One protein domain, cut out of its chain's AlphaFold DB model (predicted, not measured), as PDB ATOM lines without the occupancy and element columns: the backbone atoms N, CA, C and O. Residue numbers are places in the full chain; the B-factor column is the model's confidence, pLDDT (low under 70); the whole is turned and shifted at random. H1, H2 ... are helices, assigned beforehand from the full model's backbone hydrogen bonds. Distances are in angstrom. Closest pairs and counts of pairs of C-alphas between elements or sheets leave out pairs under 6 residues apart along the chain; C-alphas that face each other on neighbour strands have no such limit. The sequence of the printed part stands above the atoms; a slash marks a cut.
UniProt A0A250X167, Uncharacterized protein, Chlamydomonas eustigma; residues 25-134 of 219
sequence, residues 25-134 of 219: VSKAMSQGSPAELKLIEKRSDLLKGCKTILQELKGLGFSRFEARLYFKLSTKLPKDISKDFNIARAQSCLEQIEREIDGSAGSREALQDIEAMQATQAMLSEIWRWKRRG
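AT A GLANCE: This is residues 25 to 134 of the 219 residues of an uncharacterized protein of Chlamydomonas eustigma (UniProt A0A250X167). Long helices H2 and H5 lie side by side, and the helical hairpin of H3 and H4 crosses one face of this pair; short H1 is at the far end, near H2. The 110 printed residues hold five named helices, H1 to H5 in chain order, and no named strand: all helix, compact, radius of gyration of the C-alphas 14.5 A, spans 47 by 32 by 25 A.

HOW THE PARTS SIT: H2, residues 34 to 59, touches H5, residues 114 to 132, the same way at a shallow 27 degrees; closest C-alphas Cys 50 and Gln 121, 5.3 A. H4, residues 87 to 101, touches H5 about perpendicular, 79 degrees, with residues 89 to 94 alone; closest C-alphas Ala 90 and Ala 116, 4.8 A. H3, residues 64 to 73, and H4 touch as a hairpin, 10 degrees; closest C-alphas Phe 71 and Gln 91, 6.0 A. H1, residues 25 to 28, is apart from H3, H4 and H5. Every O i to N i+4 pair in H2 to H5 is within hydrogen-bond range; H1 is too short for one.

IN THESE COORDINATES: H2 runs 37.6 A from C-alpha 34 (-41.289, -40.932, -1.974); H5, 26.5 A, ends at C-alpha 132 (-40.618, -8.580, 18.151).

THE WHOLE: The printed part has no cut. Links H3 to H4 and H4 to H5 are long. Low-confidence residues include 25 to 33.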
ATOM      1  N   VAL A  25     -54.265 -36.258   2.945       44.88
ATOM      2  CA  VAL A  25     -53.044 -37.059   3.139       44.88
ATOM      3  C   VAL A  25     -53.312 -38.555   2.933       44.88
ATOM      4  O   VAL A  25     -52.513 -39.228   2.293       44.88
ATOM      5  N   SER A  26     -54.461 -39.080   3.374       42.22
ATOM      6  CA  SER A  26     -54.755 -40.519   3.238       42.22
ATOM      7  C   SER A  26     -55.007 -40.955   1.790       42.22
ATOM      8  O   SER A  26     -54.712 -42.094   1.449       42.22
ATOM      9  N   LYS A  27     -55.497 -40.060   0.917       39.25
ATOM     10  CA  LYS A  27     -55.697 -40.372  -0.511       39.25
ATOM     11  C   LYS A  27     -54.423 -40.197  -1.353       39.25
ATOM     12  O   LYS A  27     -54.299 -40.835  -2.390       39.25
ATOM     13  N   ALA A  28     -53.462 -39.392  -0.888       41.91
ATOM     14  CA  ALA A  28     -52.125 -39.287  -1.483       41.91
ATOM     15  C   ALA A  28     -51.172 -40.413  -1.025       41.91
ATOM     16  O   ALA A  28     -50.241 -40.771  -1.742       41.91
ATOM     17  N   MET A  29     -51.421 -41.010   0.148       44.50
ATOM     18  CA  MET A  29     -50.610 -42.101   0.703       44.50
ATOM     19  C   MET A  29     -50.721 -43.436  -0.048       44.50
ATOM     20  O   MET A  29     -49.912 -44.322   0.213       44.50
ATOM     21  N   SER A  30     -51.668 -43.605  -0.977       45.97
ATOM     22  CA  SER A  30     -51.824 -44.880  -1.690       45.97
ATOM     23  C   SER A  30     -51.052 -44.986  -3.010       45.97
ATOM     24  O   SER A  30     -50.932 -46.104  -3.498       45.97
ATOM     25  N   GLN A  31     -50.547 -43.891  -3.607       47.84
ATOM     26  CA  GLN A  31     -49.916 -43.927  -4.949       47.84
ATOM     27  C   GLN A  31     -48.853 -42.833  -5.234       47.84
ATOM     28  O   GLN A  31     -48.527 -42.603  -6.394       47.84
ATOM     29  N   GLY A  32     -48.306 -42.142  -4.226       54.00
ATOM     30  CA  GLY A  32     -47.276 -41.110  -4.440       54.00
ATOM     31  C   GLY A  32     -45.844 -41.650  -4.362       54.00
ATOM     32  O   GLY A  32     -45.529 -42.460  -3.488       54.00
ATOM     33  N   SER A  33     -44.950 -41.176  -5.231       69.88
ATOM     34  CA  SER A  33     -43.514 -41.462  -5.111       69.88
ATOM     35  C   SER A  33     -42.951 -40.875  -3.800       69.88
ATOM     36  O   SER A  33     -43.440 -39.853  -3.307       69.88
ATOM     37  N   PRO A  34     -41.887 -41.455  -3.208       73.38
ATOM     38  CA  PRO A  34     -41.289 -40.932  -1.974       73.38
ATOM     39  C   PRO A  34     -40.794 -39.478  -2.094       73.38
ATOM     40  O   PRO A  34     -40.656 -38.791  -1.083       73.38
ATOM     41  N   ALA A  35     -40.550 -38.986  -3.311       74.75
ATOM     42  CA  ALA A  35     -40.231 -37.585  -3.570       74.75
ATOM     43  C   ALA A  35     -41.468 -36.674  -3.454       74.75
ATOM     44  O   ALA A  35     -41.391 -35.610  -2.845       74.75
ATOM     45  N   GLU A  36     -42.622 -37.102  -3.969       74.50
ATOM     46  CA  GLU A  36     -43.880 -36.347  -3.885       74.50
ATOM     47  C   GLU A  36     -44.382 -36.237  -2.447       74.50
ATOM     48  O   GLU A  36     -44.829 -35.168  -2.031       74.50
ATOM     49  N   LEU A  37     -44.230 -37.301  -1.653       78.94
ATOM     50  CA  LEU A  37     -44.566 -37.283  -0.228       78.94
ATOM     51  C   LEU A  37     -43.749 -36.232   0.537       78.94
ATOM     52  O   LEU A  37     -44.323 -35.455   1.299       78.94
ATOM     53  N   LYS A  38     -42.440 -36.130   0.269       82.31
ATOM     54  CA  LYS A  38     -41.574 -35.095   0.864       82.31
ATOM     55  C   LYS A  38     -41.982 -33.682   0.449       82.31
ATOM     56  O   LYS A  38     -41.906 -32.756   1.253       82.31
ATOM     57  N   LEU A  39     -42.422 -33.495  -0.796       81.75
ATOM     58  CA  LEU A  39     -42.903 -32.197  -1.278       81.75
ATOM     59  C   LEU A  39     -44.229 -31.808  -0.614       81.75
ATOM     60  O   LEU A  39     -44.399 -30.652  -0.231       81.75
ATOM     61  N   ILE A  40     -45.146 -32.761  -0.435       82.81
ATOM     62  CA  ILE A  40     -46.414 -32.553   0.276       82.81
ATOM     63  C   ILE A  40     -46.157 -32.206   1.745       82.81
ATOM     64  O   ILE A  40     -46.749 -31.256   2.260       82.81
ATOM     65  N   GLU A  41     -45.261 -32.938   2.407       84.75
ATOM     66  CA  GLU A  41     -44.862 -32.676   3.792       84.75
ATOM     67  C   GLU A  41     -44.269 -31.271   3.929       84.75
ATOM     68  O   GLU A  41     -44.789 -30.460   4.700       84.75
ATOM     69  N   LYS A  42     -43.296 -30.933   3.070       85.44
ATOM     70  CA  LYS A  42     -42.680 -29.604   3.013       85.44
ATOM     71  C   LYS A  42     -43.722 -28.504   2.811       85.44
ATOM     72  O   LYS A  42     -43.721 -27.533   3.559       85.44
ATOM     73  N   ARG A  43     -44.649 -28.650   1.857       84.81
ATOM     74  CA  ARG A  43     -45.762 -27.695   1.665       84.81
ATOM     75  C   ARG A  43     -46.595 -27.551   2.932       84.81
ATOM     76  O   ARG A  43     -46.900 -26.437   3.344       84.81
ATOM     77  N   SER A  44     -46.948 -28.664   3.571       85.50
ATOM     78  CA  SER A  44     -47.759 -28.641   4.788       85.50
ATOM     79  C   SER A  44     -47.066 -27.898   5.932       85.50
ATOM     80  O   SER A  44     -47.727 -27.186   6.686       85.50
ATOM     81  N   ASP A  45     -45.744 -28.008   6.035       89.12
ATOM     82  CA  ASP A  45     -44.964 -27.358   7.084       89.12
ATOM     83  C   ASP A  45     -44.745 -25.875   6.804       89.12
ATOM     84  O   ASP A  45     -44.907 -25.062   7.713       89.12
ATOM     85  N   LEU A  46     -44.493 -25.500   5.546       88.31
ATOM     86  CA  LEU A  46     -44.468 -24.098   5.123       88.31
ATOM     87  C   LEU A  46     -45.822 -23.426   5.398       88.31
ATOM     88  O   LEU A  46     -45.871 -22.326   5.946       88.31
ATOM     89  N   LEU A  47     -46.931 -24.110   5.093       88.50
ATOM     90  CA  LEU A  47     -48.285 -23.603   5.328       88.50
ATOM     91  C   LEU A  47     -48.549 -23.378   6.819       88.50
ATOM     92  O   LEU A  47     -49.045 -22.319   7.206       88.50
ATOM     93  N   LYS A  48     -48.211 -24.362   7.663       89.56
ATOM     94  CA  LYS A  48     -48.300 -24.218   9.125       89.56
ATOM     95  C   LYS A  48     -47.432 -23.057   9.600       89.56
ATOM     96  O   LYS A  48     -47.914 -22.238  10.370       89.56
ATOM     97  N   GLY A  49     -46.196 -22.956   9.107       89.06
ATOM     98  CA  GLY A  49     -45.268 -21.876   9.431       89.06
ATOM     99  C   GLY A  49     -45.859 -20.499   9.138       89.06
ATOM    100  O   GLY A  49     -45.912 -19.657  10.030       89.06
ATOM    101  N   CYS A  50     -46.388 -20.290   7.930       89.19
ATOM    102  CA  CYS A  50     -47.055 -19.042   7.558       89.19
ATOM    103  C   CYS A  50     -48.264 -18.736   8.454       89.19
ATOM    104  O   CYS A  50     -48.400 -17.610   8.929       89.19
ATOM    105  N   LYS A  51     -49.125 -19.730   8.730       90.25
ATOM    106  CA  LYS A  51     -50.299 -19.554   9.604       90.25
ATOM    107  C   LYS A  51     -49.900 -19.167  11.029       90.25
ATOM    108  O   LYS A  51     -50.483 -18.240  11.588       90.25
ATOM    109  N   THR A  52     -48.895 -19.835  11.592       91.56
ATOM    110  CA  THR A  52     -48.367 -19.523  12.926       91.56
ATOM    111  C   THR A  52     -47.810 -18.107  12.971       91.56
ATOM    112  O   THR A  52     -48.182 -17.340  13.853       91.56
ATOM    113  N   ILE A  53     -46.990 -17.714  11.990       90.38
ATOM    114  CA  ILE A  53     -46.416 -16.365  11.951       90.38
ATOM    115  C   ILE A  53     -47.518 -15.305  11.827       90.38
ATOM    116  O   ILE A  53     -47.472 -14.310  12.543       90.38
ATOM    117  N   LEU A  54     -48.542 -15.521  10.994       88.56
ATOM    118  CA  LEU A  54     -49.687 -14.606  10.885       88.56
ATOM    119  C   LEU A  54     -50.475 -14.485  12.198       88.56
ATOM    120  O   LEU A  54     -50.918 -13.394  12.556       88.56
ATOM    121  N   GLN A  55     -50.652 -15.586  12.931       89.44
ATOM    122  CA  GLN A  55     -51.311 -15.562  14.235       89.44
ATOM    123  C   GLN A  55     -50.477 -14.813  15.281       89.44
ATOM    124  O   GLN A  55     -51.026 -14.038  16.065       89.44
ATOM    125  N   GLU A  56     -49.161 -15.010  15.283       88.19
ATOM    126  CA  GLU A  56     -48.258 -14.290  16.177       88.19
ATOM    127  C   GLU A  56     -48.172 -12.800  15.833       88.19
ATOM    128  O   GLU A  56     -48.212 -11.969  16.736       88.19
ATOM    129  N   LEU A  57     -48.133 -12.446  14.545       85.00
ATOM    130  CA  LEU A  57     -48.207 -11.061  14.078       85.00
ATOM    131  C   LEU A  57     -49.492 -10.377  14.559       85.00
ATOM    132  O   LEU A  57     -49.415  -9.277  15.104       85.00
ATOM    133  N   LYS A  58     -50.641 -11.063  14.486       83.50
ATOM    134  CA  LYS A  58     -51.905 -10.567  15.056       83.50
ATOM    135  C   LYS A  58     -51.792 -10.306  16.562       83.50
ATOM    136  O   LYS A  58     -52.303  -9.300  17.042       83.50
ATOM    137  N   GLY A  59     -51.122 -11.190  17.305       80.75
ATOM    138  CA  GLY A  59     -50.861 -11.004  18.738       80.75
ATOM    139  C   GLY A  59     -49.954  -9.806  19.048       80.75
ATOM    140  O   GLY A  59     -50.078  -9.208  20.110       80.75
ATOM    141  N   LEU A  60     -49.089  -9.425  18.106       80.44
ATOM    142  CA  LEU A  60     -48.221  -8.243  18.174       80.44
ATOM    143  C   LEU A  60     -48.890  -6.967  17.621       80.44
ATOM    144  O   LEU A  60     -48.206  -5.963  17.406       80.44
ATOM    145  N   GLY A  61     -50.203  -7.004  17.364       74.38
ATOM    146  CA  GLY A  61     -50.977  -5.873  16.845       74.38
ATOM    147  C   GLY A  61     -50.788  -5.600  15.352       74.38
ATOM    148  O   GLY A  61     -51.220  -4.555  14.887       74.38
ATOM    149  N   PHE A  62     -50.158  -6.514  14.607       78.62
ATOM    150  CA  PHE A  62     -49.964  -6.394  13.163       78.62
ATOM    151  C   PHE A  62     -51.072  -7.159  12.422       78.62
ATOM    152  O   PHE A  62     -51.205  -8.382  12.539       78.62
ATOM    153  N   SER A  63     -51.918  -6.439  11.698       79.38
ATOM    154  CA  SER A  63     -53.091  -6.975  11.016       79.38
ATOM    155  C   SER A  63     -52.737  -7.694   9.709       79.38
ATOM    156  O   SER A  63     -51.696  -7.484   9.084       79.38
ATOM    157  N   ARG A  64     -53.663  -8.536   9.241       79.56
ATOM    158  CA  ARG A  64     -53.573  -9.178   7.918       79.56
ATOM    159  C   ARG A  64     -53.534  -8.157   6.776       79.56
ATOM    160  O   ARG A  64     -52.869  -8.375   5.771       79.56
ATOM    161  N   PHE A  65     -54.216  -7.025   6.945       78.00
ATOM    162  CA  PHE A  65     -54.199  -5.934   5.975       78.00
ATOM    163  C   PHE A  65     -52.791  -5.351   5.805       78.00
ATOM    164  O   PHE A  65     -52.310  -5.243   4.680       78.00
ATOM    165  N   GLU A  66     -52.100  -5.071   6.910       76.81
ATOM    166  CA  GLU A  66     -50.723  -4.556   6.893       76.81
ATOM    167  C   GLU A  66     -49.755  -5.568   6.267       76.81
ATOM    168  O   GLU A  66     -48.858  -5.191   5.515       76.81
ATOM    169  N   ALA A  67     -49.982  -6.869   6.490       81.38
ATOM    170  CA  ALA A  67     -49.216  -7.925   5.831       81.38
ATOM    171  C   ALA A  67     -49.421  -7.925   4.306       81.38
ATOM    172  O   ALA A  67     -48.441  -7.971   3.564       81.38
ATOM    173  N   ARG A  68     -50.662  -7.813   3.810       81.50
ATOM    174  CA  ARG A  68     -50.925  -7.681   2.361       81.50
ATOM    175  C   ARG A  68     -50.272  -6.433   1.780       81.50
ATOM    176  O   ARG A  68     -49.660  -6.493   0.713       81.50
ATOM    177  N   LEU A  69     -50.397  -5.311   2.483       74.50
ATOM    178  CA  LEU A  69     -49.843  -4.032   2.059       74.50
ATOM    179  C   LEU A  69     -48.317  -4.097   1.966       74.50
ATOM    180  O   LEU A  69     -47.745  -3.655   0.970       74.50
ATOM    181  N   TYR A  70     -47.669  -4.744   2.933       82.62
ATOM    182  CA  TYR A  70     -46.238  -5.000   2.883       82.62
ATOM    183  C   TYR A  70     -45.835  -5.776   1.623       82.62
ATOM    184  O   TYR A  70     -44.936  -5.357   0.896       82.62
ATOM    185  N   PHE A  71     -46.522  -6.878   1.317       84.12
ATOM    186  CA  PHE A  71     -46.203  -7.669   0.129       84.12
ATOM    187  C   PHE A  71     -46.419  -6.882  -1.167       84.12
ATOM    188  O   PHE A  71     -45.662  -7.079  -2.115       84.12
ATOM    189  N   LYS A  72     -47.421  -5.994  -1.215       79.88
ATOM    190  CA  LYS A  72     -47.697  -5.109  -2.359       79.88
ATOM    191  C   LYS A  72     -46.589  -4.086  -2.600       79.88
ATOM    192  O   LYS A  72     -46.255  -3.811  -3.748       79.88
ATOM    193  N   LEU A  73     -46.059  -3.511  -1.526       72.81
ATOM    194  CA  LEU A  73     -45.072  -2.431  -1.578       72.81
ATOM    195  C   LEU A  73     -43.627  -2.939  -1.592       72.81
ATOM    196  O   LEU A  73     -42.712  -2.192  -1.935       72.81
ATOM    197  N   SER A  74     -43.403  -4.200  -1.218       75.56
ATOM    198  CA  SER A  74     -42.068  -4.776  -1.210       75.56
ATOM    199  C   SER A  74     -41.517  -4.910  -2.627       75.56
ATOM    200  O   SER A  74     -42.096  -5.571  -3.485       75.56
ATOM    201  N   THR A  75     -40.350  -4.315  -2.846       66.81
ATOM    202  CA  THR A  75     -39.562  -4.431  -4.083       66.81
ATOM    203  C   THR A  75     -38.327  -5.309  -3.905       66.81
ATOM    204  O   THR A  75     -37.622  -5.591  -4.872       66.81
ATOM    205  N   LYS A  76     -38.047  -5.749  -2.670       67.81
ATOM    206  CA  LYS A  76     -36.894  -6.588  -2.343       67.81
ATOM    207  C   LYS A  76     -37.321  -7.980  -1.918       67.81
ATOM    208  O   LYS A  76     -38.276  -8.178  -1.170       67.81
ATOM    209  N   LEU A  77     -36.532  -8.936  -2.383       68.31
ATOM    210  CA  LEU A  77     -36.673 -10.343  -2.067       68.31
ATOM    211  C   LEU A  77     -35.813 -10.688  -0.847       68.31
ATOM    212  O   LEU A  77     -34.672 -10.219  -0.751       68.31
ATOM    213  N   PRO A  78     -36.328 -11.516   0.078       71.75
ATOM    214  CA  PRO A  78     -35.510 -12.167   1.089       71.75
ATOM    215  C   PRO A  78     -34.266 -12.842   0.495       71.75
ATOM    216  O   PRO A  78     -34.303 -13.383  -0.609       71.75
ATOM    217  N   LYS A  79     -33.169 -12.840   1.262       69.00
ATOM    218  CA  LYS A  79     -31.831 -13.294   0.826       69.00
ATOM    219  C   LYS A  79     -31.789 -14.739   0.309       69.00
ATOM    220  O   LYS A  79     -30.909 -15.060  -0.481       69.00
ATOM    221  N   ASP A  80     -32.734 -15.569   0.743       72.12
ATOM    222  CA  ASP A  80     -32.775 -17.008   0.465       72.12
ATOM    223  C   ASP A  80     -33.663 -17.374  -0.742       72.12
ATOM    224  O   ASP A  80     -33.917 -18.552  -0.991       72.12
ATOM    225  N   ILE A  81     -34.165 -16.381  -1.485       78.81
ATOM    226  CA  ILE A  81     -35.032 -16.572  -2.657       78.81
ATOM    227  C   ILE A  81     -34.263 -16.202  -3.927       78.81
ATOM    228  O   ILE A  81     -33.412 -15.310  -3.917       78.81
ATOM    229  N   SER A  82     -34.582 -16.877  -5.036       78.19
ATOM    230  CA  SER A  82     -34.056 -16.532  -6.356       78.19
ATOM    231  C   SER A  82     -34.251 -15.044  -6.664       78.19
ATOM    232  O   SER A  82     -35.323 -14.490  -6.432       78.19
ATOM    233  N   LYS A  83     -33.222 -14.399  -7.226       72.81
ATOM    234  CA  LYS A  83     -33.257 -12.970  -7.584       72.81
ATOM    235  C   LYS A  83     -34.299 -12.652  -8.661       72.81
ATOM    236  O   LYS A  83     -34.780 -11.526  -8.707       72.81
ATOM    237  N   ASP A  84     -34.667 -13.650  -9.462       77.56
ATOM    238  CA  ASP A  84     -35.654 -13.537 -10.543       77.56
ATOM    239  C   ASP A  84     -37.076 -13.899 -10.080       77.56
ATOM    240  O   ASP A  84     -38.006 -13.999 -10.884       77.56
ATOM    241  N   PHE A  85     -37.268 -14.141  -8.779       84.38
ATOM    242  CA  PHE A  85     -38.568 -14.515  -8.248       84.38
ATOM    243  C   PHE A  85     -39.565 -13.352  -8.324       84.38
ATOM    244  O   PHE A  85     -39.320 -12.244  -7.849       84.38
ATOM    245  N   ASN A  86     -40.750 -13.631  -8.865       85.19
ATOM    246  CA  ASN A  86     -41.828 -12.657  -8.944       85.19
ATOM    247  C   ASN A  86     -42.604 -12.574  -7.616       85.19
ATOM    248  O   ASN A  86     -43.346 -13.494  -7.268       85.19
ATOM    249  N   ILE A  87     -42.505 -11.435  -6.920       85.19
ATOM    250  CA  ILE A  87     -43.191 -11.156  -5.642       85.19
ATOM    251  C   ILE A  87     -44.720 -11.334  -5.741       85.19
ATOM    252  O   ILE A  87     -45.350 -11.753  -4.769       85.19
ATOM    253  N   ALA A  88     -45.329 -11.131  -6.917       85.56
ATOM    254  CA  ALA A  88     -46.763 -11.354  -7.125       85.56
ATOM    255  C   ALA A  88     -47.191 -12.815  -6.868       85.56
ATOM    256  O   ALA A  88     -48.314 -13.072  -6.422       85.56
ATOM    257  N   ARG A  89     -46.287 -13.788  -7.079       87.50
ATOM    258  CA  ARG A  89     -46.528 -15.197  -6.717       87.50
ATOM    259  C   ARG A  89     -46.654 -15.359  -5.199       87.50
ATOM    260  O   ARG A  89     -47.550 -16.057  -4.731       87.50
ATOM    261  N   ALA A  90     -45.815 -14.670  -4.425       86.50
ATOM    262  CA  ALA A  90     -45.885 -14.679  -2.962       86.50
ATOM    263  C   ALA A  90     -47.130 -13.940  -2.428       86.50
ATOM    264  O   ALA A  90     -47.754 -14.404  -1.478       86.50
ATOM    265  N   GLN A  91     -47.562 -12.850  -3.077       86.50
ATOM    266  CA  GLN A  91     -48.841 -12.184  -2.769       86.50
ATOM    267  C   GLN A  91     -50.038 -13.122  -2.969       86.50
ATOM    268  O   GLN A  91     -50.863 -13.288  -2.071       86.50
ATOM    269  N   SER A  92     -50.090 -13.793  -4.123       88.06
ATOM    270  CA  SER A  92     -51.152 -14.753  -4.450       88.06
ATOM    271  C   SER A  92     -51.181 -15.916  -3.453       88.06
ATOM    272  O   SER A  92     -52.248 -16.392  -3.061       88.06
ATOM    273  N   CYS A  93     -50.001 -16.347  -2.998       89.62
ATOM    274  CA  CYS A  93     -49.866 -17.342  -1.946       89.62
ATOM    275  C   CYS A  93     -50.412 -16.831  -0.601       89.62
ATOM    276  O   CYS A  93     -51.182 -17.546   0.038       89.62
ATOM    277  N   LEU A  94     -50.076 -15.607  -0.174       89.75
ATOM    278  CA  LEU A  94     -50.583 -15.015   1.072       89.75
ATOM    279  C   LEU A  94     -52.121 -14.949   1.094       89.75
ATOM    280  O   LEU A  94     -52.736 -15.379   2.069       89.75
ATOM    281  N   GLU A  95     -52.750 -14.487   0.011       88.19
ATOM    282  CA  GLU A  95     -54.215 -14.401  -0.082       88.19
ATOM    283  C   GLU A  95     -54.898 -15.770   0.026       88.19
ATOM    284  O   GLU A  95     -55.932 -15.906   0.686       88.19
ATOM    285  N   GLN A  96     -54.330 -16.801  -0.607       86.88
ATOM    286  CA  GLN A  96     -54.868 -18.159  -0.515       86.88
ATOM    287  C   GLN A  96     -54.723 -18.734   0.897       86.88
ATOM    288  O   GLN A  96     -55.648 -19.391   1.374       86.88
ATOM    289  N   ILE A  97     -53.616 -18.445   1.593       87.25
ATOM    290  CA  ILE A  97     -53.426 -18.846   2.997       87.25
ATOM    291  C   ILE A  97     -54.496 -18.203   3.881       87.25
ATOM    292  O   ILE A  97     -55.085 -18.883   4.718       87.25
ATOM    293  N   GLU A  98     -54.782 -16.915   3.697       86.38
ATOM    294  CA  GLU A  98     -55.792 -16.210   4.489       86.38
ATOM    295  C   GLU A  98     -57.206 -16.729   4.234       86.38
ATOM    296  O   GLU A  98     -57.924 -16.999   5.195       86.38
ATOM    297  N   ARG A  99     -57.577 -16.980   2.970       84.62
ATOM    298  CA  ARG A  99     -58.857 -17.631   2.633       84.62
ATOM    299  C   ARG A  99     -58.985 -19.003   3.284       84.62
ATOM    300  O   ARG A  99     -60.063 -19.365   3.746       84.62
ATOM    301  N   GLU A 100     -57.891 -19.758   3.348       83.44
ATOM    302  CA  GLU A 100     -57.879 -21.056   4.018       83.44
ATOM    303  C   GLU A 100     -58.025 -20.926   5.542       83.44
ATOM    304  O   GLU A 100     -58.668 -21.772   6.162       83.44
ATOM    305  N   ILE A 101     -57.463 -19.877   6.158       80.81
ATOM    306  CA  ILE A 101     -57.696 -19.572   7.581       80.81
ATOM    307  C   ILE A 101     -59.166 -19.201   7.816       80.81
ATOM    308  O   ILE A 101     -59.749 -19.643   8.802       80.81
ATOM    309  N   ASP A 102     -59.769 -18.443   6.899       81.00
ATOM    310  CA  ASP A 102     -61.170 -18.014   6.969       81.00
ATOM    311  C   ASP A 102     -62.161 -19.119   6.552       81.00
ATOM    312  O   ASP A 102     -63.367 -18.891   6.486       81.00
ATOM    313  N   GLY A 103     -61.675 -20.334   6.266       76.25
ATOM    314  CA  GLY A 103     -62.506 -21.484   5.904       76.25
ATOM    315  C   GLY A 103     -63.189 -21.364   4.538       76.25
ATOM    316  O   GLY A 103     -64.098 -22.136   4.237       76.25
ATOM    317  N   SER A 104     -62.755 -20.420   3.701       72.81
ATOM    318  CA  SER A 104     -63.325 -20.180   2.377       72.81
ATOM    319  C   SER A 104     -62.789 -21.187   1.361       72.81
ATOM    320  O   SER A 104     -61.579 -21.370   1.208       72.81
ATOM    321  N   ALA A 105     -63.697 -21.846   0.641       61.44
ATOM    322  CA  ALA A 105     -63.341 -22.752  -0.443       61.44
ATOM    323  C   ALA A 105     -62.900 -21.940  -1.673       61.44
ATOM    324  O   ALA A 105     -63.651 -21.116  -2.186       61.44
ATOM    325  N   GLY A 106     -61.678 -22.170  -2.148       62.53
ATOM    326  CA  GLY A 106     -61.122 -21.502  -3.322       62.53
ATOM    327  C   GLY A 106     -60.008 -22.325  -3.962       62.53
ATOM    328  O   GLY A 106     -59.574 -23.333  -3.395       62.53
ATOM    329  N   SER A 107     -59.554 -21.901  -5.146       67.19
ATOM    330  CA  SER A 107     -58.416 -22.545  -5.814       67.19
ATOM    331  C   SER A 107     -57.167 -22.470  -4.928       67.19
ATOM    332  O   SER A 107     -56.854 -21.420  -4.366       67.19
ATOM    333  N   ARG A 108     -56.484 -23.615  -4.785       75.06
ATOM    334  CA  ARG A 108     -55.266 -23.804  -3.976       75.06
ATOM    335  C   ARG A 108     -53.999 -23.840  -4.831       75.06
ATOM    336  O   ARG A 108     -52.978 -24.358  -4.388       75.06
ATOM    337  N   GLU A 109     -54.068 -23.365  -6.071       75.88
ATOM    338  CA  GLU A 109     -52.959 -23.436  -7.028       75.88
ATOM    339  C   GLU A 109     -51.697 -22.719  -6.529       75.88
ATOM    340  O   GLU A 109     -50.604 -23.268  -6.656       75.88
ATOM    341  N   ALA A 110     -51.821 -21.565  -5.860       70.00
ATOM    342  CA  ALA A 110     -50.659 -20.853  -5.318       70.00
ATOM    343  C   ALA A 110     -50.073 -21.553  -4.080       70.00
ATOM    344  O   ALA A 110     -48.884 -21.427  -3.815       70.00
ATOM    345  N   LEU A 111     -50.863 -22.364  -3.363       78.00
ATOM    346  CA  LEU A 111     -50.370 -23.228  -2.279       78.00
ATOM    347  C   LEU A 111     -49.626 -24.474  -2.792       78.00
ATOM    348  O   LEU A 111     -49.019 -25.203  -2.006       78.00
ATOM    349  N   GLN A 112     -49.680 -24.763  -4.096       82.62
ATOM    350  CA  GLN A 112     -48.868 -25.824  -4.700       82.62
ATOM    351  C   GLN A 112     -47.472 -25.333  -5.102       82.62
ATOM    352  O   GLN A 112     -46.552 -26.143  -5.268       82.62
ATOM    353  N   ASP A 113     -47.294 -24.020  -5.210       86.50
ATOM    354  CA  ASP A 113     -46.032 -23.383  -5.545       86.50
ATOM    355  C   ASP A 113     -45.127 -23.282  -4.306       86.50
ATOM    356  O   ASP A 113     -45.242 -22.386  -3.471       86.50
ATOM    357  N   ILE A 114     -44.207 -24.240  -4.176       86.00
ATOM    358  CA  ILE A 114     -43.314 -24.351  -3.012       86.00
ATOM    359  C   ILE A 114     -42.393 -23.140  -2.902       86.00
ATOM    360  O   ILE A 114     -42.133 -22.676  -1.794       86.00
ATOM    361  N   GLU A 115     -41.902 -22.636  -4.029       86.12
ATOM    362  CA  GLU A 115     -41.002 -21.487  -4.047       86.12
ATOM    363  C   GLU A 115     -41.744 -20.237  -3.563       86.12
ATOM    364  O   GLU A 115     -41.242 -19.516  -2.700       86.12
ATOM    365  N   ALA A 116     -42.990 -20.040  -4.013       87.12
ATOM    366  CA  ALA A 116     -43.833 -18.949  -3.532       87.12
ATOM    367  C   ALA A 116     -44.188 -19.074  -2.047       87.12
ATOM    368  O   ALA A 116     -44.199 -18.072  -1.329       87.12
ATOM    369  N   MET A 117     -44.418 -20.290  -1.553       87.19
ATOM    370  CA  MET A 117     -44.640 -20.534  -0.128       87.19
ATOM    371  C   MET A 117     -43.400 -20.236   0.720       87.19
ATOM    372  O   MET A 117     -43.516 -19.602   1.769       87.19
ATOM    373  N   GLN A 118     -42.215 -20.658   0.269       89.50
ATOM    374  CA  GLN A 118     -40.949 -20.350   0.938       89.50
ATOM    375  C   GLN A 118     -40.702 -18.841   0.961       89.50
ATOM    376  O   GLN A 118     -40.348 -18.292   2.005       89.50
ATOM    377  N   ALA A 119     -40.967 -18.169  -0.161       87.56
ATOM    378  CA  ALA A 119     -40.867 -16.724  -0.262       87.56
ATOM    379  C   ALA A 119     -41.800 -16.012   0.724       87.56
ATOM    380  O   ALA A 119     -41.367 -15.158   1.498       87.56
ATOM    381  N   THR A 120     -43.065 -16.431   0.755       89.81
ATOM    382  CA  THR A 120     -44.091 -15.893   1.657       89.81
ATOM    383  C   THR A 120     -43.696 -16.075   3.120       89.81
ATOM    384  O   THR A 120     -43.764 -15.128   3.904       89.81
ATOM    385  N   GLN A 121     -43.226 -17.266   3.497       90.56
ATOM    386  CA  GLN A 121     -42.790 -17.535   4.863       90.56
ATOM    387  C   GLN A 121     -41.578 -16.683   5.257       90.56
ATOM    388  O   GLN A 121     -41.538 -16.165   6.374       90.56
ATOM    389  N   ALA A 122     -40.599 -16.528   4.362       88.62
ATOM    390  CA  ALA A 122     -39.407 -15.727   4.616       88.62
ATOM    391  C   ALA A 122     -39.768 -14.247   4.825       88.62
ATOM    392  O   ALA A 122     -39.343 -13.651   5.816       88.62
ATOM    393  N   MET A 123     -40.628 -13.695   3.964       86.75
ATOM    394  CA  MET A 123     -41.134 -12.325   4.080       86.75
ATOM    395  C   MET A 123     -41.903 -12.104   5.392       86.75
ATOM    396  O   MET A 123     -41.600 -11.170   6.130       86.75
ATOM    397  N   LEU A 124     -42.846 -12.988   5.742       89.31
ATOM    398  CA  LEU A 124     -43.591 -12.901   7.008       89.31
ATOM    399  C   LEU A 124     -42.677 -13.028   8.235       89.31
ATOM    400  O   LEU A 124     -42.847 -12.310   9.221       89.31
ATOM    401  N   SER A 125     -41.691 -13.926   8.178       88.38
ATOM    402  CA  SER A 125     -40.713 -14.113   9.255       88.38
ATOM    403  C   SER A 125     -39.872 -12.859   9.468       88.38
ATOM    404  O   SER A 125     -39.542 -12.523  10.604       88.38
ATOM    405  N   GLU A 126     -39.524 -12.154   8.393       83.62
ATOM    406  CA  GLU A 126     -38.786 -10.899   8.472       83.62
ATOM    407  C   GLU A 126     -39.601  -9.806   9.179       83.62
ATOM    408  O   GLU A 126     -39.071  -9.146  10.079       83.62
ATOM    409  N   ILE A 127     -40.900  -9.682   8.864       84.88
ATOM    410  CA  ILE A 127     -41.825  -8.772   9.566       84.88
ATOM    411  C   ILE A 127     -41.937  -9.124  11.040       84.88
ATOM    412  O   ILE A 127     -41.811  -8.265  11.911       84.88
ATOM    413  N   TRP A 128     -42.133 -10.401  11.338       87.31
ATOM    414  CA  TRP A 128     -42.294 -10.860  12.706       87.31
ATOM    415  C   TRP A 128     -41.040 -10.621  13.551       87.31
ATOM    416  O   TRP A 128     -41.134 -10.116  14.673       87.31
ATOM    417  N   ARG A 129     -39.847 -10.899  13.000       84.81
ATOM    418  CA  ARG A 129     -38.564 -10.624  13.672       84.81
ATOM    419  C   ARG A 129     -38.371  -9.132  13.910       84.81
ATOM    420  O   ARG A 129     -37.819  -8.751  14.937       84.81
ATOM    421  N   TRP A 130     -38.792  -8.290  12.970       81.00
ATOM    422  CA  TRP A 130     -38.790  -6.842  13.154       81.00
ATOM    423  C   TRP A 130     -39.725  -6.419  14.295       81.00
ATOM    424  O   TRP A 130     -39.255  -5.800  15.245       81.00
ATOM    425  N   LYS A 131     -41.001  -6.827  14.271       80.50
ATOM    426  CA  LYS A 131     -41.996  -6.404  15.270       80.50
ATOM    427  C   LYS A 131     -41.623  -6.851  16.687       80.50
ATOM    428  O   LYS A 131     -41.744  -6.071  17.626       80.50
ATOM    429  N   ARG A 132     -41.091  -8.070  16.849       81.81
ATOM    430  CA  ARG A 132     -40.618  -8.580  18.151       81.81
ATOM    431  C   ARG A 132     -39.427  -7.823  18.734       81.81
ATOM    432  O   ARG A 132     -39.266  -7.834  19.949       81.81
ATOM    433  N   ARG A 133     -38.596  -7.184  17.908       77.44
ATOM    434  CA  ARG A 133     -37.451  -6.383  18.377       77.44
ATOM    435  C   ARG A 133     -37.850  -4.976  18.835       77.44
ATOM    436  O   ARG A 133     -36.978  -4.137  19.000       77.44
ATOM    437  N   GLY A 134     -39.146  -4.736  19.047       64.00
ATOM    438  CA  GLY A 134     -39.660  -3.440  19.469       64.00
ATOM    439  C   GLY A 134     -39.675  -2.432  18.328       64.00
ATOM    440  O   GLY A 134     -39.249  -1.309  18.526       64.00
TER     441      GLY A 134